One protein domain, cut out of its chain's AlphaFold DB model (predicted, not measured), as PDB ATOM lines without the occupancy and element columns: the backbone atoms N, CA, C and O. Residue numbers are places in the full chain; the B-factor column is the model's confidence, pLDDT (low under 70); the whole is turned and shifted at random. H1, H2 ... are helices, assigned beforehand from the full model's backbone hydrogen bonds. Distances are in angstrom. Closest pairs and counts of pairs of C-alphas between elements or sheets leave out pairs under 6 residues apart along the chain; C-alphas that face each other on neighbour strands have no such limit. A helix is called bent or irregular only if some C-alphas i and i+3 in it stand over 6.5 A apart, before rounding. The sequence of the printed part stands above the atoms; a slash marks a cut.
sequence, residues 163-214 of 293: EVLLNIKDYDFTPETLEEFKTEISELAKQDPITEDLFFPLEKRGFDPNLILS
ATOM      1  N   GLU A 163      42.113  24.326 -39.181       86.69
ATOM      2  CA  GLU A 163      41.830  22.943 -39.587       86.69
ATOM      3  C   GLU A 163      40.949  22.859 -40.843       86.69
ATOM      4  O   GLU A 163      41.042  21.888 -41.597       86.69
ATOM      5  N   VAL A 164      40.138  23.888 -41.129       88.50
ATOM      6  CA  VAL A 164      39.346  23.966 -42.369       88.50
ATOM      7  C   VAL A 164      40.245  23.839 -43.603       88.50
ATOM      8  O   VAL A 164      39.858  23.191 -44.576       88.50
ATOM      9  N   LEU A 165      41.460  24.393 -43.550       89.56
ATOM     10  CA  LEU A 165      42.406  24.390 -44.669       89.56
ATOM     11  C   LEU A 165      42.927  22.986 -44.995       89.56
ATOM     12  O   LEU A 165      43.174  22.688 -46.160       89.56
ATOM     13  N   LEU A 166      43.033  22.107 -43.992       87.94
ATOM     14  CA  LEU A 166      43.434  20.705 -44.172       87.94
ATOM     15  C   LEU A 166      42.337  19.868 -44.842       87.94
ATOM     16  O   LEU A 166      42.616  18.856 -45.481       87.94
ATOM     17  N   ASN A 167      41.076  20.283 -44.696       85.75
ATOM     18  CA  ASN A 167      39.925  19.563 -45.236       85.75
ATOM     19  C   ASN A 167      39.648  19.892 -46.713       85.75
ATOM     20  O   ASN A 167      38.850  19.206 -47.360       85.75
ATOM     21  N   ILE A 168      40.298  20.923 -47.264       88.12
ATOM     22  CA  ILE A 168      40.132  21.342 -48.656       88.12
ATOM     23  C   ILE A 168      41.185  20.649 -49.507       88.12
ATOM     24  O   ILE A 168      42.361  21.000 -49.501       88.12
ATOM     25  N   LYS A 169      40.727  19.669 -50.287       85.44
ATOM     26  CA  LYS A 169      41.588  18.832 -51.126       85.44
ATOM     27  C   LYS A 169      42.476  19.637 -52.081       85.44
ATOM     28  O   LYS A 169      43.589  19.216 -52.346       85.44
ATOM     29  N   ASP A 170      41.990  20.769 -52.580       87.56
ATOM     30  CA  ASP A 170      42.704  21.574 -53.577       87.56
ATOM     31  C   ASP A 170      43.817  22.447 -52.974       87.56
ATOM     32  O   ASP A 170      44.563  23.079 -53.720       87.56
ATOM     33  N   TYR A 171      43.920  22.527 -51.643       88.94
ATOM     34  CA  TYR A 171      44.918  23.367 -50.982       88.94
ATOM     35  C   TYR A 171      46.218  22.626 -50.644       88.94
ATOM     36  O   TYR A 171      47.223  23.274 -50.367       88.94
ATOM     37  N   ASP A 172      46.210  21.288 -50.643       85.88
ATOM     38  CA  ASP A 172      47.383  20.444 -50.363       85.88
ATOM     39  C   ASP A 172      48.162  20.812 -49.073       85.88
ATOM     40  O   ASP A 172      49.370  20.587 -48.975       85.88
ATOM     41  N   PHE A 173      47.490  21.354 -48.049       88.69
ATOM     42  CA  PHE A 173      48.132  21.649 -46.765       88.69
ATOM     43  C   PHE A 173      48.517  20.359 -46.023       88.69
ATOM     44  O   PHE A 173      47.681  19.497 -45.751       88.69
ATOM     45  N   THR A 174      49.783  20.267 -45.615       87.31
ATOM     46  CA  THR A 174      50.255  19.364 -44.552       87.31
ATOM     47  C   THR A 174      50.283  20.095 -43.204       87.31
ATOM     48  O   THR A 174      50.325  21.331 -43.196       87.31
ATOM     49  N   PRO A 175      50.319  19.382 -42.059       86.56
ATOM     50  CA  PRO A 175      50.453  20.015 -40.746       86.56
ATOM     51  C   PRO A 175      51.642  20.984 -40.655       86.56
ATOM     52  O   PRO A 175      51.519  22.057 -40.079       86.56
ATOM     53  N   GLU A 176      52.771  20.653 -41.285       87.31
ATOM     54  CA  GLU A 176      53.971  21.492 -41.291       87.31
ATOM     55  C   GLU A 176      53.761  22.776 -42.107       87.31
ATOM     56  O   GLU A 176      54.012  23.876 -41.618       87.31
ATOM     57  N   THR A 177      53.227  22.658 -43.328       90.31
ATOM     58  CA  THR A 177      52.944  23.829 -44.183       90.31
ATOM     59  C   THR A 177      51.840  24.729 -43.619       90.31
ATOM     60  O   THR A 177      51.789  25.923 -43.929       90.31
ATOM     61  N   LEU A 178      50.952  24.170 -42.789       90.56
ATOM     62  CA  LEU A 178      49.920  24.918 -42.084       90.56
ATOM     63  C   LEU A 178      50.527  25.801 -40.991       90.56
ATOM     64  O   LEU A 178      50.141  26.959 -40.876       90.56
ATOM     65  N   GLU A 179      51.497  25.298 -40.227       89.81
ATOM     66  CA  GLU A 179      52.193  26.094 -39.206       89.81
ATOM     67  C   GLU A 179      53.038  27.218 -39.823       89.81
ATOM     68  O   GLU A 179      53.036  28.354 -39.335       89.81
ATOM     69  N   GLU A 180      53.685  26.957 -40.962       89.38
ATOM     70  CA  GLU A 180      54.354  28.006 -41.744       89.38
ATOM     71  C   GLU A 180      53.360  29.082 -42.208       89.38
ATOM     72  O   GLU A 180      53.636  30.279 -42.118       89.38
ATOM     73  N   PHE A 181      52.177  28.669 -42.669       89.88
ATOM     74  CA  PHE A 181      51.118  29.591 -43.077       89.88
ATOM     75  C   PHE A 181      50.575  30.409 -41.909       89.88
ATOM     76  O   PHE A 181      50.483  31.625 -42.033       89.88
ATOM     77  N   LYS A 182      50.286  29.791 -40.759       88.75
ATOM     78  CA  LYS A 182      49.869  30.510 -39.543       88.75
ATOM     79  C   LYS A 182      50.892  31.565 -39.128       88.75
ATOM     80  O   LYS A 182      50.507  32.665 -38.730       88.75
ATOM     81  N   THR A 183      52.180  31.260 -39.270       86.69
ATOM     82  CA  THR A 183      53.263  32.213 -38.992       86.69
ATOM     83  C   THR A 183      53.238  33.387 -39.980       86.69
ATOM     84  O   THR A 183      53.268  34.535 -39.544       86.69
ATOM     85  N   GLU A 184      53.085  33.128 -41.288       87.12
ATOM     86  CA  GLU A 184      52.927  34.177 -42.320       87.12
ATOM     87  C   GLU A 184      51.706  35.069 -42.036       87.12
ATOM     88  O   GLU A 184      51.810  36.295 -42.085       87.12
ATOM     89  N   ILE A 185      50.560  34.473 -41.692       85.50
ATOM     90  CA  ILE A 185      49.342  35.210 -41.331       85.50
ATOM     91  C   ILE A 185      49.573  36.076 -40.083       85.50
ATOM     92  O   ILE A 185      49.221  37.256 -40.074       85.50
ATOM     93  N   SER A 186      50.190  35.516 -39.041       80.19
ATOM     94  CA  SER A 186      50.448  36.220 -37.776       80.19
ATOM     95  C   SER A 186      51.389  37.414 -37.959       80.19
ATOM     96  O   SER A 186      51.227  38.447 -37.308       80.19
ATOM     97  N   GLU A 187      52.355  37.314 -38.877       80.00
ATOM     98  CA  GLU A 187      53.228  38.433 -39.240       80.00
ATOM     99  C   GLU A 187      52.510  39.533 -40.031       80.00
ATOM    100  O   GLU A 187      52.916  40.699 -39.959       80.00
ATOM    101  N   LEU A 188      51.467  39.185 -40.789       75.00
ATOM    102  CA  LEU A 188      50.648  40.132 -41.548       75.00
ATOM    103  C   LEU A 188      49.648  40.860 -40.643       75.00
ATOM    104  O   LEU A 188      49.491  42.076 -40.754       75.00
ATOM    105  N   ALA A 189      49.034  40.148 -39.704       70.81
ATOM    106  CA  ALA A 189      47.943  40.635 -38.866       70.81
ATOM    107  C   ALA A 189      48.408  41.391 -37.609       70.81
ATOM    108  O   ALA A 189      47.787  41.263 -36.561       70.81
ATOM    109  N   LYS A 190      49.492  42.184 -37.697       62.75
ATOM    110  CA  LYS A 190      50.293  42.758 -36.582       62.75
ATOM    111  C   LYS A 190      49.551  43.420 -35.400       62.75
ATOM    112  O   LYS A 190      50.237  43.810 -34.456       62.75
ATOM    113  N   GLN A 191      48.225  43.573 -35.420       58.25
ATOM    114  CA  GLN A 191      47.398  43.951 -34.267       58.25
ATOM    115  C   GLN A 191      45.880  43.703 -34.413       58.25
ATOM    116  O   GLN A 191      45.163  43.942 -33.442       58.25
ATOM    117  N   ASP A 192      45.387  43.224 -35.560       64.81
ATOM    118  CA  ASP A 192      43.950  43.083 -35.832       64.81
ATOM    119  C   ASP A 192      43.522  41.604 -35.872       64.81
ATOM    120  O   ASP A 192      44.310  40.745 -36.276       64.81
ATOM    121  N   PRO A 193      42.288  41.276 -35.439       65.62
ATOM    122  CA  PRO A 193      41.774  39.917 -35.532       65.62
ATOM    123  C   PRO A 193      41.684  39.488 -36.998       65.62
ATOM    124  O   PRO A 193      41.034  40.144 -37.808       65.62
ATOM    125  N   ILE A 194      42.313  38.360 -37.318       69.38
ATOM    126  CA  ILE A 194      42.322  37.781 -38.663       69.38
ATOM    127  C   ILE A 194      40.901  37.332 -38.999       69.38
ATOM    128  O   ILE A 194      40.400  36.406 -38.368       69.38
ATOM    129  N   THR A 195      40.247  37.963 -39.972       72.62
ATOM    130  CA  THR A 195      38.941  37.521 -40.495       72.62
ATOM    131  C   THR A 195      39.103  36.974 -41.922       72.62
ATOM    132  O   THR A 195      39.700  35.918 -42.132       72.62
ATOM    133  N   GLU A 196      38.646  37.705 -42.939       66.94
ATOM    134  CA  GLU A 196      38.881  37.457 -44.361       66.94
ATOM    135  C   GLU A 196      40.313  37.781 -44.797       66.94
ATOM    136  O   GLU A 196      40.656  37.583 -45.958       66.94
ATOM    137  N   ASP A 197      41.178  38.221 -43.886       66.81
ATOM    138  CA  ASP A 197      42.596  38.457 -44.168       66.81
ATOM    139  C   ASP A 197      43.350  37.176 -44.554       66.81
ATOM    140  O   ASP A 197      44.443  37.254 -45.105       66.81
ATOM    141  N   LEU A 198      42.742  35.996 -44.372       78.75
ATOM    142  CA  LEU A 198      43.200  34.740 -44.974       78.75
ATOM    143  C   LEU A 198      43.080  34.723 -46.506       78.75
ATOM    144  O   LEU A 198      43.798  33.974 -47.167       78.75
ATOM    145  N   PHE A 199      42.185  35.522 -47.091       84.50
ATOM    146  CA  PHE A 199      41.871  35.468 -48.518       84.50
ATOM    147  C   PHE A 199      43.072  35.889 -49.346       84.50
ATOM    148  O   PHE A 199      43.438  35.206 -50.294       84.50
ATOM    149  N   PHE A 200      43.721  36.981 -48.953       84.50
ATOM    150  CA  PHE A 200      44.860  37.514 -49.684       84.50
ATOM    151  C   PHE A 200      46.061  36.539 -49.712       84.50
ATOM    152  O   PHE A 200      46.588  36.267 -50.794       84.50
ATOM    153  N   PRO A 201      46.488  35.944 -48.583       87.44
ATOM    154  CA  PRO A 201      47.537  34.925 -48.548       87.44
ATOM    155  C   PRO A 201      47.174  33.645 -49.309       87.44
ATOM    156  O   PRO A 201      48.039  33.075 -49.976       87.44
ATOM    157  N   LEU A 202      45.907  33.213 -49.269       89.94
ATOM    158  CA  LEU A 202      45.427  32.071 -50.055       89.94
ATOM    159  C   LEU A 202      45.464  32.370 -51.562       89.94
ATOM    160  O   LEU A 202      46.049  31.603 -52.325       89.94
ATOM    161  N   GLU A 203      44.946  33.523 -51.991       90.19
ATOM    162  CA  GLU A 203      44.970  33.963 -53.393       90.19
ATOM    163  C   GLU A 203      46.404  34.096 -53.924       90.19
ATOM    164  O   GLU A 203      46.695  33.687 -55.050       90.19
ATOM    165  N   LYS A 204      47.338  34.600 -53.104       88.81
ATOM    166  CA  LYS A 204      48.770  34.697 -53.442       88.81
ATOM    167  C   LYS A 204      49.408  33.326 -53.696       88.81
ATOM    168  O   LYS A 204      50.330  33.227 -54.504       88.81
ATOM    169  N   ARG A 205      48.916  32.277 -53.031       88.56
ATOM    170  CA  ARG A 205      49.318  30.878 -53.256       88.56
ATOM    171  C   ARG A 205      48.541  30.208 -54.398       88.56
ATOM    172  O   ARG A 205      48.820  29.061 -54.725       88.56
ATOM    173  N   GLY A 206      47.618  30.924 -55.045       88.81
ATOM    174  CA  GLY A 206      46.788  30.411 -56.137       88.81
ATOM    175  C   GLY A 206      45.576  29.603 -55.669       88.81
ATOM    176  O   GLY A 206      44.948  28.929 -56.484       88.81
ATOM    177  N   PHE A 207      45.243  29.665 -54.381       92.38
ATOM    178  CA  PHE A 207      44.089  28.985 -53.809       92.38
ATOM    179  C   PHE A 207      42.826  29.836 -53.936       92.38
ATOM    180  O   PHE A 207      42.881  31.059 -53.826       92.38
ATOM    181  N   ASP A 208      41.676  29.190 -54.153       90.00
ATOM    182  CA  ASP A 208      40.377  29.869 -54.158       90.00
ATOM    183  C   ASP A 208      39.877  30.044 -52.718       90.00
ATOM    184  O   ASP A 208      39.416  29.059 -52.130       90.00
ATOM    185  N   PRO A 209      39.915  31.256 -52.136       88.62
ATOM    186  CA  PRO A 209      39.543  31.482 -50.743       88.62
ATOM    187  C   PRO A 209      38.055  31.246 -50.476       88.62
ATOM    188  O   PRO A 209      37.667  31.061 -49.329       88.62
ATOM    189  N   ASN A 210      37.196  31.190 -51.500       90.06
ATOM    190  CA  ASN A 210      35.776  30.914 -51.282       90.06
ATOM    191  C   ASN A 210      35.532  29.480 -50.790       90.06
ATOM    192  O   ASN A 210      34.489  29.221 -50.194       90.06
ATOM    193  N   LEU A 211      36.482  28.561 -51.000       89.81
ATOM    194  CA  LEU A 211      36.373  27.173 -50.542       89.81
ATOM    195  C   LEU A 211      36.432  27.034 -49.017       89.81
ATOM    196  O   LEU A 211      35.936  26.040 -48.491       89.81
ATOM    197  N   ILE A 212      36.989  28.021 -48.307       89.94
ATOM    198  CA  ILE A 212      37.031  28.010 -46.838       89.94
ATOM    199  C   ILE A 212      35.719  28.485 -46.220       89.94
ATOM    200  O   ILE A 212      35.517  28.279 -45.029       89.94
ATOM    201  N   LEU A 213      34.832  29.132 -46.982       90.25
ATOM    202  CA  LEU A 213      33.583  29.688 -46.466       90.25
ATOM    203  C   LEU A 213      32.415  28.710 -46.573       90.25
ATOM    204  O   LEU A 213      32.360  27.821 -47.425       90.25
ATOM    205  N   SER A 214      31.411  28.925 -45.723       88.06
ATOM    206  CA  SER A 214      30.122  28.263 -45.896       88.06
ATOM    207  C   SER A 214      29.453  28.741 -47.192       88.06
ATOM    208  O   SER A 214      29.599  29.894 -47.597       88.06
TER     209      SER A 214
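Overview. This is residues 163 to 214 of the 293 residues of an uncharacterized protein of Crocosphaera subtropica (strain ATCC 51142 / BH68) (UniProt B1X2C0). One long helix, H2, makes one side of a small ring of four helices, in which the chain goes round once and comes back near its starting point. H3 is near the last part of H2 and steeply tilted to it, the very short H1 is near the first residue of H2, and the equally short H4 joins H3 to the H1 side. The printed part has 52 residues with four named helices, in the order H1, H2, H3, H4, and no named strand; the class is all helix. The whole is compact, with a radius of gyration of the C-alphas of 10.6 A, and the C-alphas span 31 by 24 by 18 A, a rounded outline.

Arrangement. H2, residues 175 to 188, is the longest helix. H3, residues 196 to 204, is close to H2 but not clearly touching it; their closest C-alphas, those of Ile 185 and Leu 198, are 7.2 A apart. The lines of H2 and H3 stand at a steep tilt of 67 degrees, and they run opposite ways. H4, residues 209 to 212, touches H3, with the C-alphas of Phe 199 and Pro 209 closest at 5.1 A. H1, residues 163 to 166, is close to H4 but not clearly touching it, the closest C-alphas being those of Val 164 and Ile 212 at 6.5 A. H1 is also close to H2 but not clearly touching it, the closest C-alphas being those of Leu 166 and Pro 175 at 7.8 A. H1 and H3 are apart, and so are H2 and H4. In H2 every O i to N i+4 pair is within hydrogen-bond range, in H3 3 of 5 are, and H1 and H4 are too short for such a pair.

Along the chain. H2 runs 20.1 A from C-alpha 175 at (50.453, 20.015, -40.746) to C-alpha 188 at (50.648, 40.132, -41.548). H3 measures 13.7 A from first to last C-alpha; it is neither bent nor irregular, but only just: C-alphas 197 and 200 are 6.0 A apart. H1 begins at C-alpha 163, at (41.830, 22.943, -39.587), and measures 5.3 A. H4 measures 5.8 A and ends at C-alpha 212, at (37.031, 28.010, -46.838).

Size, cuts and confidence. The C-alphas of Lys 169 and Gln 191 are the two farthest apart, at 30.8 A, while those of Glu 163 and Ser 214, the first and last printed, are 14.3 A apart. The printed part has no cut. The link from H3 to H4 is tight, with 4 residues; the links from H1 to H2, with 8 residues, and from H2 to H3, with 7, are short. The mean pLDDT of the printed part is 83.8, and residues 190 to 194 and 196 to 197 are under 70.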